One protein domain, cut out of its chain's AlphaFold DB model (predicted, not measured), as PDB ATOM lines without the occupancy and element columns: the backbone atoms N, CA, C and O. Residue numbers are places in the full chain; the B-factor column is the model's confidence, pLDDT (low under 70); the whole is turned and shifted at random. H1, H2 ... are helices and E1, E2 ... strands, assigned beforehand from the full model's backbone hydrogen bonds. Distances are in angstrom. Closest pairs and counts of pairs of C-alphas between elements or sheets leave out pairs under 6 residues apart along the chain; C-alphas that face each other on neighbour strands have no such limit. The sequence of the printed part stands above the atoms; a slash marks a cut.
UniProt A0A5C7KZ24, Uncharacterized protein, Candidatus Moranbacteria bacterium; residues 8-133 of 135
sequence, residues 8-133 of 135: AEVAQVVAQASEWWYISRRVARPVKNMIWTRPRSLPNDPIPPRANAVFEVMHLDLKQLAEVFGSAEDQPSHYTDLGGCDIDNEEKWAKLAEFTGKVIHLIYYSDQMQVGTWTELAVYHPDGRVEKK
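This is residues 8 to 133 of the 135 residues of an uncharacterized protein of Candidatus Moranbacteria bacterium (UniProt A0A5C7KZ24). A twisted sheet of five strands has helices H1, H2 and H4 on one face, in two layers; H1 and H2 cross near the E2 edge, H4 runs across E4, and H3 packs on H4 away from the sheet. The printed part has 126 residues with four named helices and five named strands, in the order H1 E1 E2 H2 H3 H4 E3 E4 E5. The sheet is mixed, order E2 E1 E3 E4 E5; the class is mixed, helices and strands, with 62 residues in named elements, under half. It is compact, radius of gyration of the C-alphas 13.8 A, spanning 40 by 31 by 29 A.

Find E3, residues 103 to 110, 22.5 A long, beginning at C-alpha 103 (3.359, 11.975, 51.847). Beside it look for E1, 19 to 23, and E4, 117 to 124, 20.6 A; the edge strands are E2, 34 to 36, and E5, 130 to 132, ending at C-alpha 132 (15.138, 17.737, 53.745). The helices are H1, 8 to 16, 12.4 A, from C-alpha 8 (-6.987, 7.179, 34.000); H2, 51 to 57; H3, 62 to 69; and H4, 90 to 100, 15.4 A.

E1 and E3 are parallel; look at N 105 and O 20, 2.7 A. The hairpins E1-E2, E3-E4 and E4-E5 are antiparallel, with N 21 and O 36 at 2.9 A, N 106 and O 122 at 2.8 A, and N 131 and O 123 at 2.8 A. E3, E4 and E5 form a meander, each strand the antiparallel neighbour of the one before. H4 is on the sheet, at a height of 8.5 A, over E4 and only just not over E3, with 2 C-alphas falling there; on the local plane it runs across E4 at 69 degrees. H3 is not on the sheet; it touches H4 in a helical hairpin, a shallow tilt of 29 degrees, opposite ways, closest C-alphas Val 68 and Lys 92, 4.9 A. H1 and H2 are on the sheet and touch, about perpendicular at 87 degrees, closest C-alphas Ala 11 and Val 54, 4.8 A. In H1, H2, H3 and H4 every O i to N i+4 pair is within hydrogen-bond range.

The two C-alphas farthest apart, Asp 74 and Gln 114, are 40.2 A from each other. The printed part has no cut; the long links are E2 to H2 and H3 to H4. Mean pLDDT of the printed part is 76.7, under 70 at residues 24 to 32, 40 to 45, 70 to 87 and 110 to 117.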
ATOM      1  N   ALA A   8      -5.976   7.038  32.955       73.81
ATOM      2  CA  ALA A   8      -6.987   7.179  34.000       73.81
ATOM      3  C   ALA A   8      -6.919   6.080  35.080       73.81
ATOM      4  O   ALA A   8      -7.019   6.388  36.264       73.81
ATOM      5  N   GLU A   9      -6.692   4.815  34.709       82.38
ATOM      6  CA  GLU A   9      -6.569   3.714  35.678       82.38
ATOM      7  C   GLU A   9      -5.303   3.874  36.525       82.38
ATOM      8  O   GLU A   9      -5.332   3.709  37.745       82.38
ATOM      9  N   VAL A  10      -4.194   4.283  35.902       84.94
ATOM     10  CA  VAL A  10      -2.947   4.544  36.634       84.94
ATOM     11  C   VAL A  10      -3.089   5.775  37.538       84.94
ATOM     12  O   VAL A  10      -2.603   5.763  38.668       84.94
ATOM     13  N   ALA A  11      -3.802   6.815  37.089       87.62
ATOM     14  CA  ALA A  11      -4.128   7.979  37.914       87.62
ATOM     15  C   ALA A  11      -4.970   7.603  39.139       87.62
ATOM     16  O   ALA A  11      -4.686   8.090  40.228       87.62
ATOM     17  N   GLN A  12      -5.935   6.688  38.996       90.44
ATOM     18  CA  GLN A  12      -6.740   6.183  40.110       90.44
ATOM     19  C   GLN A  12      -5.898   5.453  41.159       90.44
ATOM     20  O   GLN A  12      -6.071   5.692  42.355       90.44
ATOM     21  N   VAL A  13      -4.964   4.604  40.725       90.75
ATOM     22  CA  VAL A  13      -4.041   3.904  41.634       90.75
ATOM     23  C   VAL A  13      -3.155   4.904  42.378       90.75
ATOM     24  O   VAL A  13      -3.010   4.822  43.596       90.75
ATOM     25  N   VAL A  14      -2.595   5.884  41.665       90.94
ATOM     26  CA  VAL A  14      -1.755   6.924  42.276       90.94
ATOM     27  C   VAL A  14      -2.559   7.800  43.242       90.94
ATOM     28  O   VAL A  14      -2.094   8.073  44.345       90.94
ATOM     29  N   ALA A  15      -3.788   8.179  42.889       91.69
ATOM     30  CA  ALA A  15      -4.692   8.948  43.744       91.69
ATOM     31  C   ALA A  15      -5.004   8.239  45.074       91.69
ATOM     32  O   ALA A  15      -5.166   8.891  46.107       91.69
ATOM     33  N   GLN A  16      -5.066   6.906  45.070       93.62
ATOM     34  CA  GLN A  16      -5.336   6.098  46.262       93.62
ATOM     35  C   GLN A  16      -4.088   5.833  47.115       93.62
ATOM     36  O   GLN A  16      -4.224   5.571  48.309       93.62
ATOM     37  N   ALA A  17      -2.884   5.933  46.548       94.00
ATOM     38  CA  ALA A  17      -1.643   5.718  47.287       94.00
ATOM     39  C   ALA A  17      -1.464   6.750  48.411       94.00
ATOM     40  O   ALA A  17      -1.852   7.905  48.257       94.00
ATOM     41  N   SER A  18      -0.878   6.345  49.539       94.56
ATOM     42  CA  SER A  18      -0.536   7.243  50.655       94.56
ATOM     43  C   SER A  18       0.736   8.055  50.401       94.56
ATOM     44  O   SER A  18       0.911   9.120  50.987       94.56
ATOM     45  N   GLU A  19       1.607   7.556  49.524       95.12
ATOM     46  CA  GLU A  19       2.918   8.126  49.218       95.12
ATOM     47  C   GLU A  19       3.037   8.435  47.725       95.12
ATOM     48  O   GLU A  19       2.694   7.613  46.867       95.12
ATOM     49  N   TRP A  20       3.535   9.631  47.430       93.50
ATOM     50  CA  TRP A  20       3.686  10.191  46.098       93.50
ATOM     51  C   TRP A  20       5.136  10.559  45.835       93.50
ATOM     52  O   TRP A  20       5.691  11.417  46.509       93.50
ATOM     53  N   TRP A  21       5.726   9.997  44.787       90.88
ATOM     54  CA  TRP A  21       6.999  10.469  44.247       90.88
ATOM     55  C   TRP A  21       6.686  11.461  43.147       90.88
ATOM     56  O   TRP A  21       6.212  11.077  42.081       90.88
ATOM     57  N   TYR A  22       6.886  12.739  43.433       89.00
ATOM     58  CA  TYR A  22       6.456  13.840  42.590       89.00
ATOM     59  C   TYR A  22       7.662  14.458  41.897       89.00
ATOM     60  O   TYR A  22       8.543  15.005  42.557       89.00
ATOM     61  N   ILE A  23       7.698  14.439  40.564       81.75
ATOM     62  CA  ILE A  23       8.723  15.204  39.844       81.75
ATOM     63  C   ILE A  23       8.249  16.628  39.630       81.75
ATOM     64  O   ILE A  23       7.276  16.852  38.904       81.75
ATOM     65  N   SER A  24       9.024  17.573  40.158       69.81
ATOM     66  CA  SER A  24       8.996  18.966  39.720       69.81
ATOM     67  C   SER A  24      10.247  19.292  38.910       69.81
ATOM     68  O   SER A  24      11.325  18.735  39.140       69.81
ATOM     69  N   ARG A  25      10.131  20.189  37.928       62.12
ATOM     70  CA  ARG A  25      11.269  20.605  37.099       62.12
ATOM     71  C   ARG A  25      11.538  22.095  37.212       62.12
ATOM     72  O   ARG A  25      10.664  22.908  36.935       62.12
ATOM     73  N   ARG A  26      12.805  22.438  37.473       53.22
ATOM     74  CA  ARG A  26      13.386  23.732  37.097       53.22
ATOM     75  C   ARG A  26      13.551  23.722  35.574       53.22
ATOM     76  O   ARG A  26      14.439  23.053  35.076       53.22
ATOM     77  N   VAL A  27      12.626  24.341  34.843       47.69
ATOM     78  CA  VAL A  27      12.823  24.986  33.522       47.69
ATOM     79  C   VAL A  27      13.781  24.277  32.521       47.69
ATOM     80  O   VAL A  27      14.984  24.377  32.704       47.69
ATOM     81  N   ALA A  28      13.265  23.636  31.442       35.00
ATOM     82  CA  ALA A  28      13.873  23.605  30.069       35.00
ATOM     83  C   ALA A  28      13.441  22.457  29.107       35.00
ATOM     84  O   ALA A  28      13.782  22.500  27.928       35.00
ATOM     85  N   ARG A  29      12.690  21.424  29.519       41.53
ATOM     86  CA  ARG A  29      12.170  20.378  28.583       41.53
ATOM     87  C   ARG A  29      10.648  20.197  28.720       41.53
ATOM     88  O   ARG A  29      10.124  20.647  29.727       41.53
ATOM     89  N   PRO A  30       9.916  19.508  27.830       46.75
ATOM     90  CA  PRO A  30       8.459  19.300  27.935       46.75
ATOM     91  C   PRO A  30       8.011  18.048  28.734       46.75
ATOM     92  O   PRO A  30       6.942  17.498  28.481       46.75
ATOM     93  N   VAL A  31       8.793  17.549  29.697       50.66
ATOM     94  CA  VAL A  31       8.364  16.449  30.594       50.66
ATOM     95  C   VAL A  31       7.306  16.923  31.614       50.66
ATOM     96  O   VAL A  31       7.602  17.472  32.672       50.66
ATOM     97  N   LYS A  32       6.032  16.764  31.281       68.44
ATOM     98  CA  LYS A  32       4.900  17.127  32.153       68.44
ATOM     99  C   LYS A  32       5.092  16.554  33.571       68.44
ATOM    100  O   LYS A  32       5.671  15.480  33.702       68.44
ATOM    101  N   ASN A  33       4.675  17.281  34.611       79.50
ATOM    102  CA  ASN A  33       4.838  16.830  35.999       79.50
ATOM    103  C   ASN A  33       4.076  15.521  36.219       79.50
ATOM    104  O   ASN A  33       2.967  15.347  35.705       79.50
ATOM    105  N   MET A  34       4.693  14.596  36.940       84.06
ATOM    106  CA  MET A  34       4.243  13.211  37.056       84.06
ATOM    107  C   MET A  34       4.355  12.739  38.499       84.06
ATOM    108  O   MET A  34       5.226  13.209  39.235       84.06
ATOM    109  N   ILE A  35       3.485  11.799  38.862       87.88
ATOM    110  CA  ILE A  35       3.406  11.234  40.207       87.88
ATOM    111  C   ILE A  35       3.491   9.709  40.118       87.88
ATOM    112  O   ILE A  35       2.750   9.086  39.358       87.88
ATOM    113  N   TRP A  36       4.381   9.109  40.908       88.06
ATOM    114  CA  TRP A  36       4.491   7.658  41.077       88.06
ATOM    115  C   TRP A  36       4.057   7.237  42.477       88.06
ATOM    116  O   TRP A  36       4.042   8.042  43.403       88.06
ATOM    117  N   THR A  37       3.803   5.938  42.629       88.12
ATOM    118  CA  THR A  37       3.603   5.257  43.918       88.12
ATOM    119  C   THR A  37       4.863   4.568  44.447       88.12
ATOM    120  O   THR A  37       4.790   3.835  45.428       88.12
ATOM    121  N   ARG A  38       6.008   4.729  43.769       83.31
ATOM    122  CA  ARG A  38       7.311   4.200  44.195       83.31
ATOM    123  C   ARG A  38       8.464   4.962  43.534       83.31
ATOM    124  O   ARG A  38       8.250   5.542  42.464       83.31
ATOM    125  N   PRO A  39       9.694   4.910  44.081       75.81
ATOM    126  CA  PRO A  39      10.867   5.455  43.410       75.81
ATOM    127  C   PRO A  39      11.048   4.780  42.046       75.81
ATOM    128  O   PRO A  39      11.032   3.546  41.949       75.81
ATOM    129  N   ARG A  40      11.233   5.572  40.983       68.06
ATOM    130  CA  ARG A  40      11.467   5.020  39.643       68.06
ATOM    131  C   ARG A  40      12.769   4.229  39.653       68.06
ATOM    132  O   ARG A  40      13.835   4.786  39.901       68.06
ATOM    133  N   SER A  41      12.671   2.933  39.390       57.97
ATOM    134  CA  SER A  41      13.797   2.014  39.549       57.97
ATOM    135  C   SER A  41      14.432   1.674  38.203       57.97
ATOM    136  O   SER A  41      15.613   1.347  38.161       57.97
ATOM    137  N   LEU A  42      13.674   1.743  37.096       54.81
ATOM    138  CA  LEU A  42      14.138   1.259  35.793       54.81
ATOM    139  C   LEU A  42      13.696   2.148  34.611       54.81
ATOM    140  O   LEU A  42      12.622   2.760  34.634       54.81
ATOM    141  N   PRO A  43      14.489   2.187  33.519       57.38
ATOM    142  CA  PRO A  43      14.108   2.877  32.284       57.38
ATOM    143  C   PRO A  43      12.823   2.312  31.651       57.38
ATOM    144  O   PRO A  43      12.119   3.061  30.979       57.38
ATOM    145  N   ASN A  44      12.480   1.051  31.944       63.19
ATOM    146  CA  ASN A  44      11.313   0.338  31.412       63.19
ATOM    147  C   ASN A  44      10.067   0.396  32.316       63.19
ATOM    148  O   ASN A  44       9.086  -0.288  32.026       63.19
ATOM    149  N   ASP A  45      10.090   1.157  33.417       67.12
ATOM    150  CA  ASP A  45       8.884   1.344  34.232       67.12
ATOM    151  C   ASP A  45       7.773   2.019  33.395       67.12
ATOM    152  O   ASP A  45       8.084   2.902  32.583       67.12
ATOM    153  N   PRO A  46       6.489   1.647  33.593       70.19
ATOM    154  CA  PRO A  46       5.368   2.301  32.930       70.19
ATOM    155  C   PRO A  46       5.426   3.819  33.095       70.19
ATOM    156  O   PRO A  46       5.811   4.330  34.151       70.19
ATOM    157  N   ILE A  47       5.022   4.545  32.049       75.31
ATOM    158  CA  ILE A  47       4.913   6.003  32.126       75.31
ATOM    159  C   ILE A  47       3.833   6.321  33.171       75.31
ATOM    160  O   ILE A  47       2.684   5.913  32.983       75.31
ATOM    161  N   PRO A  48       4.173   7.020  34.266       80.31
ATOM    162  CA  PRO A  48       3.200   7.369  35.296       80.31
ATOM    163  C   PRO A  48       2.143   8.341  34.751       80.31
ATOM    164  O   PRO A  48       2.350   8.979  33.709       80.31
ATOM    165  N   PRO A  49       1.036   8.525  35.483       86.56
ATOM    166  CA  PRO A  49       0.088   9.568  35.169       86.56
ATOM    167  C   PRO A  49       0.724  10.938  35.391       86.56
ATOM    168  O   PRO A  49       1.630  11.145  36.209       86.56
ATOM    169  N   ARG A  50       0.193  11.914  34.666       84.75
ATOM    170  CA  ARG A  50       0.475  13.317  34.944       84.75
ATOM    171  C   ARG A  50      -0.211  13.736  36.239       84.75
ATOM    172  O   ARG A  50      -1.317  13.280  36.522       84.75
ATOM    173  N   ALA A  51       0.407  14.662  36.966       85.50
ATOM    174  CA  ALA A  51      -0.146  15.190  38.210       85.50
ATOM    175  C   ALA A  51      -1.571  15.741  38.031       85.50
ATOM    176  O   ALA A  51      -2.450  15.445  38.831       85.50
ATOM    177  N   ASN A  52      -1.830  16.442  36.923       82.50
ATOM    178  CA  ASN A  52      -3.147  16.999  36.628       82.50
ATOM    179  C   ASN A  52      -4.256  15.936  36.525       82.50
ATOM    180  O   ASN A  52      -5.354  16.158  37.019       82.50
ATOM    181  N   ALA A  53      -3.958  14.770  35.944       85.06
ATOM    182  CA  ALA A  53      -4.907  13.659  35.860       85.06
ATOM    183  C   ALA A  53      -5.172  13.026  37.237       85.06
ATOM    184  O   ALA A  53      -6.294  12.628  37.529       85.06
ATOM    185  N   VAL A  54      -4.152  12.958  38.101       89.12
ATOM    186  CA  VAL A  54      -4.317  12.488  39.487       89.12
ATOM    187  C   VAL A  54      -5.213  13.447  40.269       89.12
ATOM    188  O   VAL A  54      -6.128  13.006  40.959       89.12
ATOM    189  N   PHE A  55      -4.990  14.754  40.129       88.12
ATOM    190  CA  PHE A  55      -5.793  15.775  40.801       88.12
ATOM    191  C   PHE A  55      -7.255  15.761  40.348       88.12
ATOM    192  O   PHE A  55      -8.150  15.866  41.184       88.12
ATOM    193  N   GLU A  56      -7.487  15.567  39.048       85.88
ATOM    194  CA  GLU A  56      -8.823  15.426  38.471       85.88
ATOM    195  C   GLU A  56      -9.569  14.215  39.044       85.88
ATOM    196  O   GLU A  56     -10.709  14.350  39.485       85.88
ATOM    197  N   VAL A  57      -8.908  13.053  39.119       90.25
ATOM    198  CA  VAL A  57      -9.477  11.826  39.706       90.25
ATOM    199  C   VAL A  57      -9.770  11.977  41.201       90.25
ATOM    200  O   VAL A  57     -10.738  11.419  41.710       90.25
ATOM    201  N   MET A  58      -8.944  12.737  41.918       90.12
ATOM    202  CA  MET A  58      -9.164  13.041  43.332       90.12
ATOM    203  C   MET A  58     -10.247  14.099  43.569       90.12
ATOM    204  O   MET A  58     -10.591  14.338  44.725       90.12
ATOM    205  N   HIS A  59     -10.768  14.733  42.513       89.00
ATOM    206  CA  HIS A  59     -11.705  15.854  42.605       89.00
ATOM    207  C   HIS A  59     -11.199  16.975  43.528       89.00
ATOM    208  O   HIS A  59     -11.958  17.531  44.322       89.00
ATOM    209  N   LEU A  60      -9.901  17.284  43.443       86.38
ATOM    210  CA  LEU A  60      -9.284  18.319  44.268       86.38
ATOM    211  C   LEU A  60      -9.842  19.702  43.920       86.38
ATOM    212  O   LEU A  60     -10.155  20.007  42.771       86.38
ATOM    213  N   ASP A  61      -9.944  20.572  44.918       85.69
ATOM    214  CA  ASP A  61     -10.446  21.920  44.698       85.69
ATOM    215  C   ASP A  61      -9.456  22.735  43.844       85.69
ATOM    216  O   ASP A  61      -8.289  22.929  44.197       85.69
ATOM    217  N   LEU A  62      -9.929  23.216  42.690       79.38
ATOM    218  CA  LEU A  62      -9.113  23.956  41.724       79.38
ATOM    219  C   LEU A  62      -8.587  25.282  42.287       79.38
ATOM    220  O   LEU A  62      -7.501  25.713  41.906       79.38
ATOM    221  N   LYS A  63      -9.318  25.920  43.209       80.94
ATOM    222  CA  LYS A  63      -8.885  27.154  43.866       80.94
ATOM    223  C   LYS A  63      -7.764  26.864  44.868       80.94
ATOM    224  O   LYS A  63      -6.762  27.571  44.864       80.94
ATOM    225  N   GLN A  64      -7.870  25.794  45.656       81.50
ATOM    226  CA  GLN A  64      -6.787  25.357  46.549       81.50
ATOM    227  C   GLN A  64      -5.529  24.965  45.765       81.50
ATOM    228  O   GLN A  64      -4.414  25.353  46.116       81.50
ATOM    229  N   LEU A  65      -5.698  24.249  44.651       81.44
ATOM    230  CA  LEU A  65      -4.590  23.930  43.754       81.44
ATOM    231  C   LEU A  65      -3.970  25.190  43.136       81.44
ATOM    232  O   LEU A  65      -2.750  25.251  43.000       81.44
ATOM    233  N   ALA A  66      -4.769  26.199  42.785       78.00
ATOM    234  CA  ALA A  66      -4.272  27.476  42.281       78.00
ATOM    235  C   ALA A  66      -3.421  28.224  43.320       78.00
ATOM    236  O   ALA A  66      -2.378  28.771  42.966       78.00
ATOM    237  N   GLU A  67      -3.795  28.192  44.602       79.25
ATOM    238  CA  GLU A  67      -2.989  28.764  45.693       79.25
ATOM    239  C   GLU A  67      -1.634  28.052  45.837       79.25
ATOM    240  O   GLU A  67      -0.600  28.689  46.072       79.25
ATOM    241  N   VAL A  68      -1.615  26.731  45.635       81.00
ATOM    242  CA  VAL A  68      -0.383  25.937  45.637       81.00
ATOM    243  C   VAL A  68       0.452  26.188  44.385       81.00
ATOM    244  O   VAL A  68       1.642  26.447  44.488       81.00
ATOM    245  N   PHE A  69      -0.111  26.156  43.184       77.25
ATOM    246  CA  PHE A  69       0.687  26.189  41.953       77.25
ATOM    247  C   PHE A  69       0.895  27.597  41.383       77.25
ATOM    248  O   PHE A  69       1.829  27.810  40.616       77.25
ATOM    249  N   GLY A  70       0.144  28.595  41.849       63.81
ATOM    250  CA  GLY A  70       0.251  29.981  41.394       63.81
ATOM    251  C   GLY A  70      -0.264  30.194  39.972       63.81
ATOM    252  O   GLY A  70       0.369  30.927  39.215       63.81
ATOM    253  N   SER A  71      -1.373  29.546  39.585       58.62
ATOM    254  CA  SER A  71      -2.011  29.846  38.296       58.62
ATOM    255  C   SER A  71      -2.400  31.324  38.249       58.62
ATOM    256  O   SER A  71      -2.910  31.845  39.242       58.62
ATOM    257  N   ALA A  72      -2.163  31.983  37.111       47.25
ATOM    258  CA  ALA A  72      -2.596  33.359  36.882       47.25
ATOM    259  C   ALA A  72      -4.075  33.501  37.272       47.25
ATOM    260  O   ALA A  72      -4.885  32.648  36.909       47.25
ATOM    261  N   GLU A  73      -4.380  34.544  38.041       44.19
ATOM    262  CA  GLU A  73      -5.602  34.736  38.835       44.19
ATOM    263  C   GLU A  73      -6.929  34.626  38.063       44.19
ATOM    264  O   GLU A  73      -7.988  34.612  38.686       44.19
ATOM    265  N   ASP A  74      -6.909  34.503  36.735       45.31
ATOM    266  CA  ASP A  74      -8.109  34.681  35.934       45.31
ATOM    267  C   ASP A  74      -8.912  33.418  35.624       45.31
ATOM    268  O   ASP A  74     -10.129  33.547  35.555       45.31
ATOM    269  N   GLN A  75      -8.350  32.208  35.471       46.62
ATOM    270  CA  GLN A  75      -9.184  31.012  35.211       46.62
ATOM    271  C   GLN A  75      -8.515  29.690  35.635       46.62
ATOM    272  O   GLN A  75      -7.853  29.053  34.818       46.62
ATOM    273  N   PRO A  76      -8.763  29.175  36.853       54.12
ATOM    274  CA  PRO A  76      -8.359  27.819  37.233       54.12
ATOM    275  C   PRO A  76      -9.245  26.734  36.584       54.12
ATOM    276  O   PRO A  76      -9.328  25.623  37.091       54.12
ATOM    277  N   SER A  77      -9.938  27.032  35.477       50.22
ATOM    278  CA  SER A  77     -10.984  26.188  34.878       50.22
ATOM    279  C   SER A  77     -10.478  24.852  34.325       50.22
ATOM    280  O   SER A  77     -11.289  23.971  34.032       50.22
ATOM    281  N   HIS A  78      -9.157  24.664  34.213       56.84
ATOM    282  CA  HIS A  78      -8.563  23.444  33.686       56.84
ATOM    283  C   HIS A  78      -7.348  22.985  34.496       56.84
ATOM    284  O   HIS A  78      -6.358  23.697  34.643       56.84
ATOM    285  N   TYR A  79      -7.369  21.717  34.918       54.06
ATOM    286  CA  TYR A  79      -6.230  21.045  35.548       54.06
ATOM    287  C   TYR A  79      -4.955  21.055  34.687       54.06
ATOM    288  O   TYR A  79      -3.869  20.839  35.210       54.06
ATOM    289  N   THR A  80      -5.053  21.291  33.374       56.72
ATOM    290  CA  THR A  80      -3.927  21.284  32.422       56.72
ATOM    291  C   THR A  80      -2.785  22.228  32.812       56.72
ATOM    292  O   THR A  80      -1.630  21.905  32.527       56.72
ATOM    293  N   ASP A  81      -3.100  23.330  33.499       55.94
ATOM    294  CA  ASP A  81      -2.125  24.331  33.954       55.94
ATOM    295  C   ASP A  81      -1.638  24.083  35.394       55.94
ATOM    296  O   ASP A  81      -0.712  24.739  35.873       55.94
ATOM    297  N   LEU A  82      -2.222  23.093  36.079       62.31
ATOM    298  CA  LEU A  82      -1.891  22.710  37.446       62.31
ATOM    299  C   LEU A  82      -0.942  21.508  37.448       62.31
ATOM    300  O   LEU A  82      -1.085  20.542  36.697       62.31
ATOM    301  N   GLY A  83       0.057  21.566  38.324       57.22
ATOM    302  CA  GLY A  83       0.994  20.467  38.535       57.22
ATOM    303  C   GLY A  83       2.462  20.865  38.523       57.22
ATOM    304  O   GLY A  83       3.304  20.011  38.778       57.22
ATOM    305  N   GLY A  84       2.805  22.119  38.239       60.41
ATOM    306  CA  GLY A  84       4.156  22.637  38.448       60.41
ATOM    307  C   GLY A  84       4.181  23.569  39.647       60.41
ATOM    308  O   GLY A  84       3.647  24.665  39.558       60.41
ATOM    309  N   CYS A  85       4.791  23.151  40.756       61.41
ATOM    310  CA  CYS A  85       5.190  24.080  41.810       61.41
ATOM    311  C   CYS A  85       6.672  24.388  41.637       61.41
ATOM    312  O   CYS A  85       7.445  23.497  41.261       61.41
ATOM    313  N   ASP A  86       7.070  25.627  41.934       68.56
ATOM    314  CA  ASP A  86       8.481  25.941  42.114       68.56
ATOM    315  C   ASP A  86       9.077  24.941  43.113       68.56
ATOM    316  O   ASP A  86       8.542  24.715  44.203       68.56
ATOM    317  N   ILE A  87      10.154  24.282  42.696       67.75
ATOM    318  CA  ILE A  87      10.816  23.255  43.490       67.75
ATOM    319  C   ILE A  87      11.369  23.832  44.799       67.75
ATOM    320  O   ILE A  87      11.522  23.096  45.766       67.75
ATOM    321  N   ASP A  88      11.628  25.141  44.824       71.19
ATOM    322  CA  ASP A  88      12.173  25.848  45.981       71.19
ATOM    323  C   ASP A  88      11.081  26.368  46.932       71.19
ATOM    324  O   ASP A  88      11.394  26.865  48.014       71.19
ATOM    325  N   ASN A  89       9.794  26.262  46.574       80.00
ATOM    326  CA  ASN A  89       8.709  26.779  47.407       80.00
ATOM    327  C   ASN A  89       8.163  25.710  48.363       80.00
ATOM    328  O   ASN A  89       7.157  25.050  48.102       80.00
ATOM    329  N   GLU A  90       8.854  25.547  49.489       84.12
ATOM    330  CA  GLU A  90       8.536  24.553  50.522       84.12
ATOM    331  C   GLU A  90       7.117  24.692  51.084       84.12
ATOM    332  O   GLU A  90       6.458  23.681  51.313       84.12
ATOM    333  N   GLU A  91       6.627  25.920  51.264       87.19
ATOM    334  CA  GLU A  91       5.280  26.171  51.790       87.19
ATOM    335  C   GLU A  91       4.202  25.590  50.878       87.19
ATOM    336  O   GLU A  91       3.226  25.008  51.348       87.19
ATOM    337  N   LYS A  92       4.380  25.713  49.562       86.75
ATOM    338  CA  LYS A  92       3.444  25.169  48.577       86.75
ATOM    339  C   LYS A  92       3.449  23.639  48.573       86.75
ATOM    340  O   LYS A  92       2.382  23.034  48.510       86.75
ATOM    341  N   TRP A  93       4.615  23.007  48.709       88.00
ATOM    342  CA  TRP A  93       4.710  21.547  48.830       88.00
ATOM    343  C   TRP A  93       4.117  21.015  50.136       88.00
ATOM    344  O   TRP A  93       3.420  20.003  50.115       88.00
ATOM    345  N   ALA A  94       4.338  21.714  51.251       90.56
ATOM    346  CA  ALA A  94       3.731  21.374  52.534       90.56
ATOM    347  C   ALA A  94       2.201  21.489  52.472       90.56
ATOM    348  O   ALA A  94       1.508  20.539  52.824       90.56
ATOM    349  N   LYS A  95       1.675  22.594  51.920       90.88
ATOM    350  CA  LYS A  95       0.234  22.761  51.675       90.88
ATOM    351  C   LYS A  95      -0.321  21.630  50.816       90.88
ATOM    352  O   LYS A  95      -1.362  21.079  51.150       90.88
ATOM    353  N   LEU A  96       0.381  21.258  49.739       91.00
ATOM    354  CA  LEU A  96      -0.017  20.146  48.874       91.00
ATOM    355  C   LEU A  96      -0.140  18.831  49.646       91.00
ATOM    356  O   LEU A  96      -1.145  18.141  49.497       91.00
ATOM    357  N   ALA A  97       0.846  18.495  50.479       94.00
ATOM    358  CA  ALA A  97       0.818  17.289  51.307       94.00
ATOM    359  C   ALA A  97      -0.338  17.311  52.319       94.00
ATOM    360  O   ALA A  97      -1.055  16.318  52.455       94.00
ATOM    361  N   GLU A  98      -0.556  18.452  52.976       92.94
ATOM    362  CA  GLU A  98      -1.622  18.656  53.959       92.94
ATOM    363  C   GLU A  98      -3.009  18.441  53.343       92.94
ATOM    364  O   GLU A  98      -3.756  17.571  53.792       92.94
ATOM    365  N   PHE A  99      -3.355  19.169  52.274       91.19
ATOM    366  CA  PHE A  99      -4.721  19.107  51.742       91.19
ATOM    367  C   PHE A  99      -5.004  17.802  50.982       91.19
ATOM    368  O   PHE A  99      -6.148  17.348  50.941       91.19
ATOM    369  N   THR A 100      -3.985  17.175  50.382       92.81
ATOM    370  CA  THR A 100      -4.155  15.878  49.700       92.81
ATOM    371  C   THR A 100      -4.112  14.691  50.661       92.81
ATOM    372  O   THR A 100      -4.523  13.587  50.288       92.81
ATOM    373  N   GLY A 101      -3.603  14.888  51.882       94.69
ATOM    374  CA  GLY A 101      -3.356  13.814  52.840       94.69
ATOM    375  C   GLY A 101      -2.252  12.849  52.395       94.69
ATOM    376  O   GLY A 101      -2.259  11.687  52.804       94.69
ATOM    377  N   LYS A 102      -1.336  13.288  51.521       95.62
ATOM    378  CA  LYS A 102      -0.281  12.455  50.921       95.62
ATOM    379  C   LYS A 102       1.090  12.795  51.475       95.62
ATOM    380  O   LYS A 102       1.420  13.961  51.658       95.62
ATOM    381  N   VAL A 103       1.920  11.777  51.662       96.62
ATOM    382  CA  VAL A 103       3.359  11.975  51.847       96.62
ATOM    383  C   VAL A 103       3.979  12.210  50.474       96.62
ATOM    384  O   VAL A 103       3.852  11.372  49.584       96.62
ATOM    385  N   ILE A 104       4.630  13.353  50.279       93.94
ATOM    386  CA  ILE A 104       5.174  13.765  48.985       93.94
ATOM    387  C   ILE A 104       6.695  13.718  49.027       93.94
ATOM    388  O   ILE A 104       7.346  14.556  49.644       93.94
ATOM    389  N   HIS A 105       7.257  12.765  48.300       92.19
ATOM    390  CA  HIS A 105       8.667  12.663  47.969       92.19
ATOM    391  C   HIS A 105       8.948  13.553  46.756       92.19
ATOM    392  O   HIS A 105       8.615  13.205  45.621       92.19
ATOM    393  N   LEU A 106       9.536  14.725  46.985       88.81
ATOM    394  CA  LEU A 106       9.873  15.664  45.923       88.81
ATOM    395  C   LEU A 106      11.141  15.208  45.206       88.81
ATOM    396  O   LEU A 106      12.236  15.222  45.770       88.81
ATOM    397  N   ILE A 107      10.989  14.833  43.941       83.75
ATOM    398  CA  ILE A 107      12.063  14.326  43.098       83.75
ATOM    399  C   ILE A 107      12.477  15.383  42.076       83.75
ATOM    400  O   ILE A 107      11.655  15.969  41.369       83.75
ATOM    401  N   TYR A 108      13.784  15.572  41.953       77.50
ATOM    402  CA  TYR A 108      14.423  16.364  40.917       77.50
ATOM    403  C   TYR A 108      15.119  15.466  39.900       77.50
ATOM    404  O   TYR A 108      15.776  14.487  40.252       77.50
ATOM    405  N   TYR A 109      15.006  15.830  38.627       71.06
ATOM    406  CA  TYR A 109      15.753  15.203  37.544       71.06
ATOM    407  C   TYR A 109      16.816  16.167  37.029       71.06
ATOM    408  O   TYR A 109      16.474  17.212  36.472       71.06
ATOM    409  N   SER A 110      18.090  15.803  37.183       64.31
ATOM    410  CA  SER A 110      19.207  16.536  36.578       64.31
ATOM    411  C   SER A 110      19.650  15.852  35.287       64.31
ATOM    412  O   SER A 110      20.022  14.678  35.302       64.31
ATOM    413  N   ASP A 111      19.648  16.583  34.169       57.47
ATOM    414  CA  ASP A 111      20.230  16.118  32.903       57.47
ATOM    415  C   ASP A 111      21.727  16.459  32.766       57.47
ATOM    416  O   ASP A 111      22.374  16.015  31.819       57.47
ATOM    417  N   GLN A 112      22.304  17.178  33.739       53.38
ATOM    418  CA  GLN A 112      23.680  17.678  33.677       53.38
ATOM    419  C   GLN A 112      24.771  16.594  33.795       53.38
ATOM    420  O   GLN A 112      25.929  16.887  33.515       53.38
ATOM    421  N   MET A 113      24.444  15.348  34.165       43.56
ATOM    422  CA  MET A 113      25.443  14.294  34.436       43.56
ATOM    423  C   MET A 113      25.439  13.100  33.465       43.56
ATOM    424  O   MET A 113      25.895  12.026  33.842       43.56
ATOM    425  N   GLN A 114      24.945  13.241  32.226       45.28
ATOM    426  CA  GLN A 114      24.918  12.189  31.171       45.28
ATOM    427  C   GLN A 114      24.203  10.860  31.531       45.28
ATOM    428  O   GLN A 114      23.898  10.062  30.648       45.28
ATOM    429  N   VAL A 115      23.829  10.672  32.794       48.50
ATOM    430  CA  VAL A 115      22.963   9.637  33.342       48.50
ATOM    431  C   VAL A 115      21.879  10.382  34.105       48.50
ATOM    432  O   VAL A 115      22.163  11.100  35.065       48.50
ATOM    433  N   GLY A 116      20.639  10.272  33.632       56.06
ATOM    434  CA  GLY A 116      19.485  10.917  34.247       56.06
ATOM    435  C   GLY A 116      19.318  10.471  35.693       56.06
ATOM    436  O   GLY A 116      18.782   9.393  35.944       56.06
ATOM    437  N   THR A 117      19.809  11.281  36.628       63.12
ATOM    438  CA  THR A 117      19.804  10.943  38.050       63.12
ATOM    439  C   THR A 117      18.575  11.565  38.688       63.12
ATOM    440  O   THR A 117      18.344  12.773  38.587       63.12
ATOM    441  N   TRP A 118      17.773  10.706  39.307       74.69
ATOM    442  CA  TRP A 118      16.618  11.077  40.110       74.69
ATOM    443  C   TRP A 118      17.106  11.347  41.530       74.69
ATOM    444  O   TRP A 118      17.541  10.427  42.218       74.69
ATOM    445  N   THR A 119      17.067  12.603  41.955       78.50
ATOM    446  CA  THR A 119      17.471  13.012  43.301       78.50
ATOM    447  C   THR A 119      16.231  13.359  44.102       78.50
ATOM    448  O   THR A 119      15.481  14.254  43.725       78.50
ATOM    449  N   GLU A 120      16.013  12.671  45.217       84.25
ATOM    450  CA  GLU A 120      15.020  13.092  46.201       84.25
ATOM    451  C   GLU A 120      15.552  14.304  46.969       84.25
ATOM    452  O   GLU A 120      16.639  14.248  47.540       84.25
ATOM    453  N   LEU A 121      14.809  15.408  46.941       86.19
ATOM    454  CA  LEU A 121      15.196  16.662  47.587       86.19
ATOM    455  C   LEU A 121      14.623  16.783  48.996       86.19
ATOM    456  O   LEU A 121      15.300  17.247  49.911       86.19
ATOM    457  N   ALA A 122      13.361  16.400  49.162       90.69
ATOM    458  CA  ALA A 122      12.659  16.503  50.428       90.69
ATOM    459  C   ALA A 122      11.456  15.559  50.469       90.69
ATOM    460  O   ALA A 122      10.934  15.160  49.426       90.69
ATOM    461  N   VAL A 123      11.004  15.251  51.682       94.44
ATOM    462  CA  VAL A 123       9.746  14.551  51.946       94.44
ATOM    463  C   VAL A 123       8.831  15.479  52.739       94.44
ATOM    464  O   VAL A 123       9.228  15.978  53.792       94.44
ATOM    465  N   TYR A 124       7.624  15.712  52.233       94.56
ATOM    466  CA  TYR A 124       6.595  16.537  52.866       94.56
ATOM    467  C   TYR A 124       5.491  15.633  53.397       94.56
ATOM    468  O   TYR A 124       4.943  14.826  52.650       94.56
ATOM    469  N   HIS A 125       5.170  15.758  54.678       96.62
ATOM    470  CA  HIS A 125       4.161  14.938  55.339       96.62
ATOM    471  C   HIS A 125       2.852  15.719  55.526       96.62
ATOM    472  O   HIS A 125       2.896  16.934  55.725       96.62
ATOM    473  N   PRO A 126       1.687  15.041  55.530       95.19
ATOM    474  CA  PRO A 126       0.390  15.686  55.766       95.19
ATOM    475  C   PRO A 126       0.255  16.373  57.129       95.19
ATOM    476  O   PRO A 126      -0.594  17.238  57.299       95.19
ATOM    477  N   ASP A 127       1.075  15.978  58.105       94.56
ATOM    478  CA  ASP A 127       1.127  16.565  59.448       94.56
ATOM    479  C   ASP A 127       1.975  17.852  59.516       94.56
ATOM    480  O   ASP A 127       2.198  18.394  60.599       94.56
ATOM    481  N   GLY A 128       2.473  18.337  58.372       90.19
ATOM    482  CA  GLY A 128       3.319  19.525  58.265       90.19
ATOM    483  C   GLY A 128       4.808  19.264  58.495       90.19
ATOM    484  O   GLY A 128       5.619  20.187  58.381       90.19
ATOM    485  N   ARG A 129       5.218  18.025  58.793       94.19
ATOM    486  CA  ARG A 129       6.634  17.669  58.929       94.19
ATOM    487  C   ARG A 129       7.326  17.679  57.565       94.19
ATOM    488  O   ARG A 129       6.792  17.188  56.573       94.19
ATOM    489  N   VAL A 130       8.557  18.190  57.527       93.00
ATOM    490  CA  VAL A 130       9.387  18.230  56.313       93.00
ATOM    491  C   VAL A 130      10.753  17.607  56.590       93.00
ATOM    492  O   VAL A 130      11.464  18.027  57.501       93.00
ATOM    493  N   GLU A 131      11.140  16.620  55.785       93.75
ATOM    494  CA  GLU A 131      12.452  15.973  55.838       93.75
ATOM    495  C   GLU A 131      13.283  16.395  54.629       93.75
ATOM    496  O   GLU A 131      13.087  15.896  53.523       93.75
ATOM    497  N   LYS A 132      14.235  17.309  54.821       89.00
ATOM    498  CA  LYS A 132      15.138  17.737  53.745       89.00
ATOM    499  C   LYS A 132      16.258  16.717  53.563       89.00
ATOM    500  O   LYS A 132      16.915  16.337  54.533       89.00
ATOM    501  N   LYS A 133      16.517  16.307  52.323       82.25
ATOM    502  CA  LYS A 133      17.697  15.515  51.969       82.25
ATOM    503  C   LYS A 133      18.819  16.499  51.630       82.25
ATOM    504  O   LYS A 133      18.686  17.316  50.721       82.25
TER     505      LYS A 133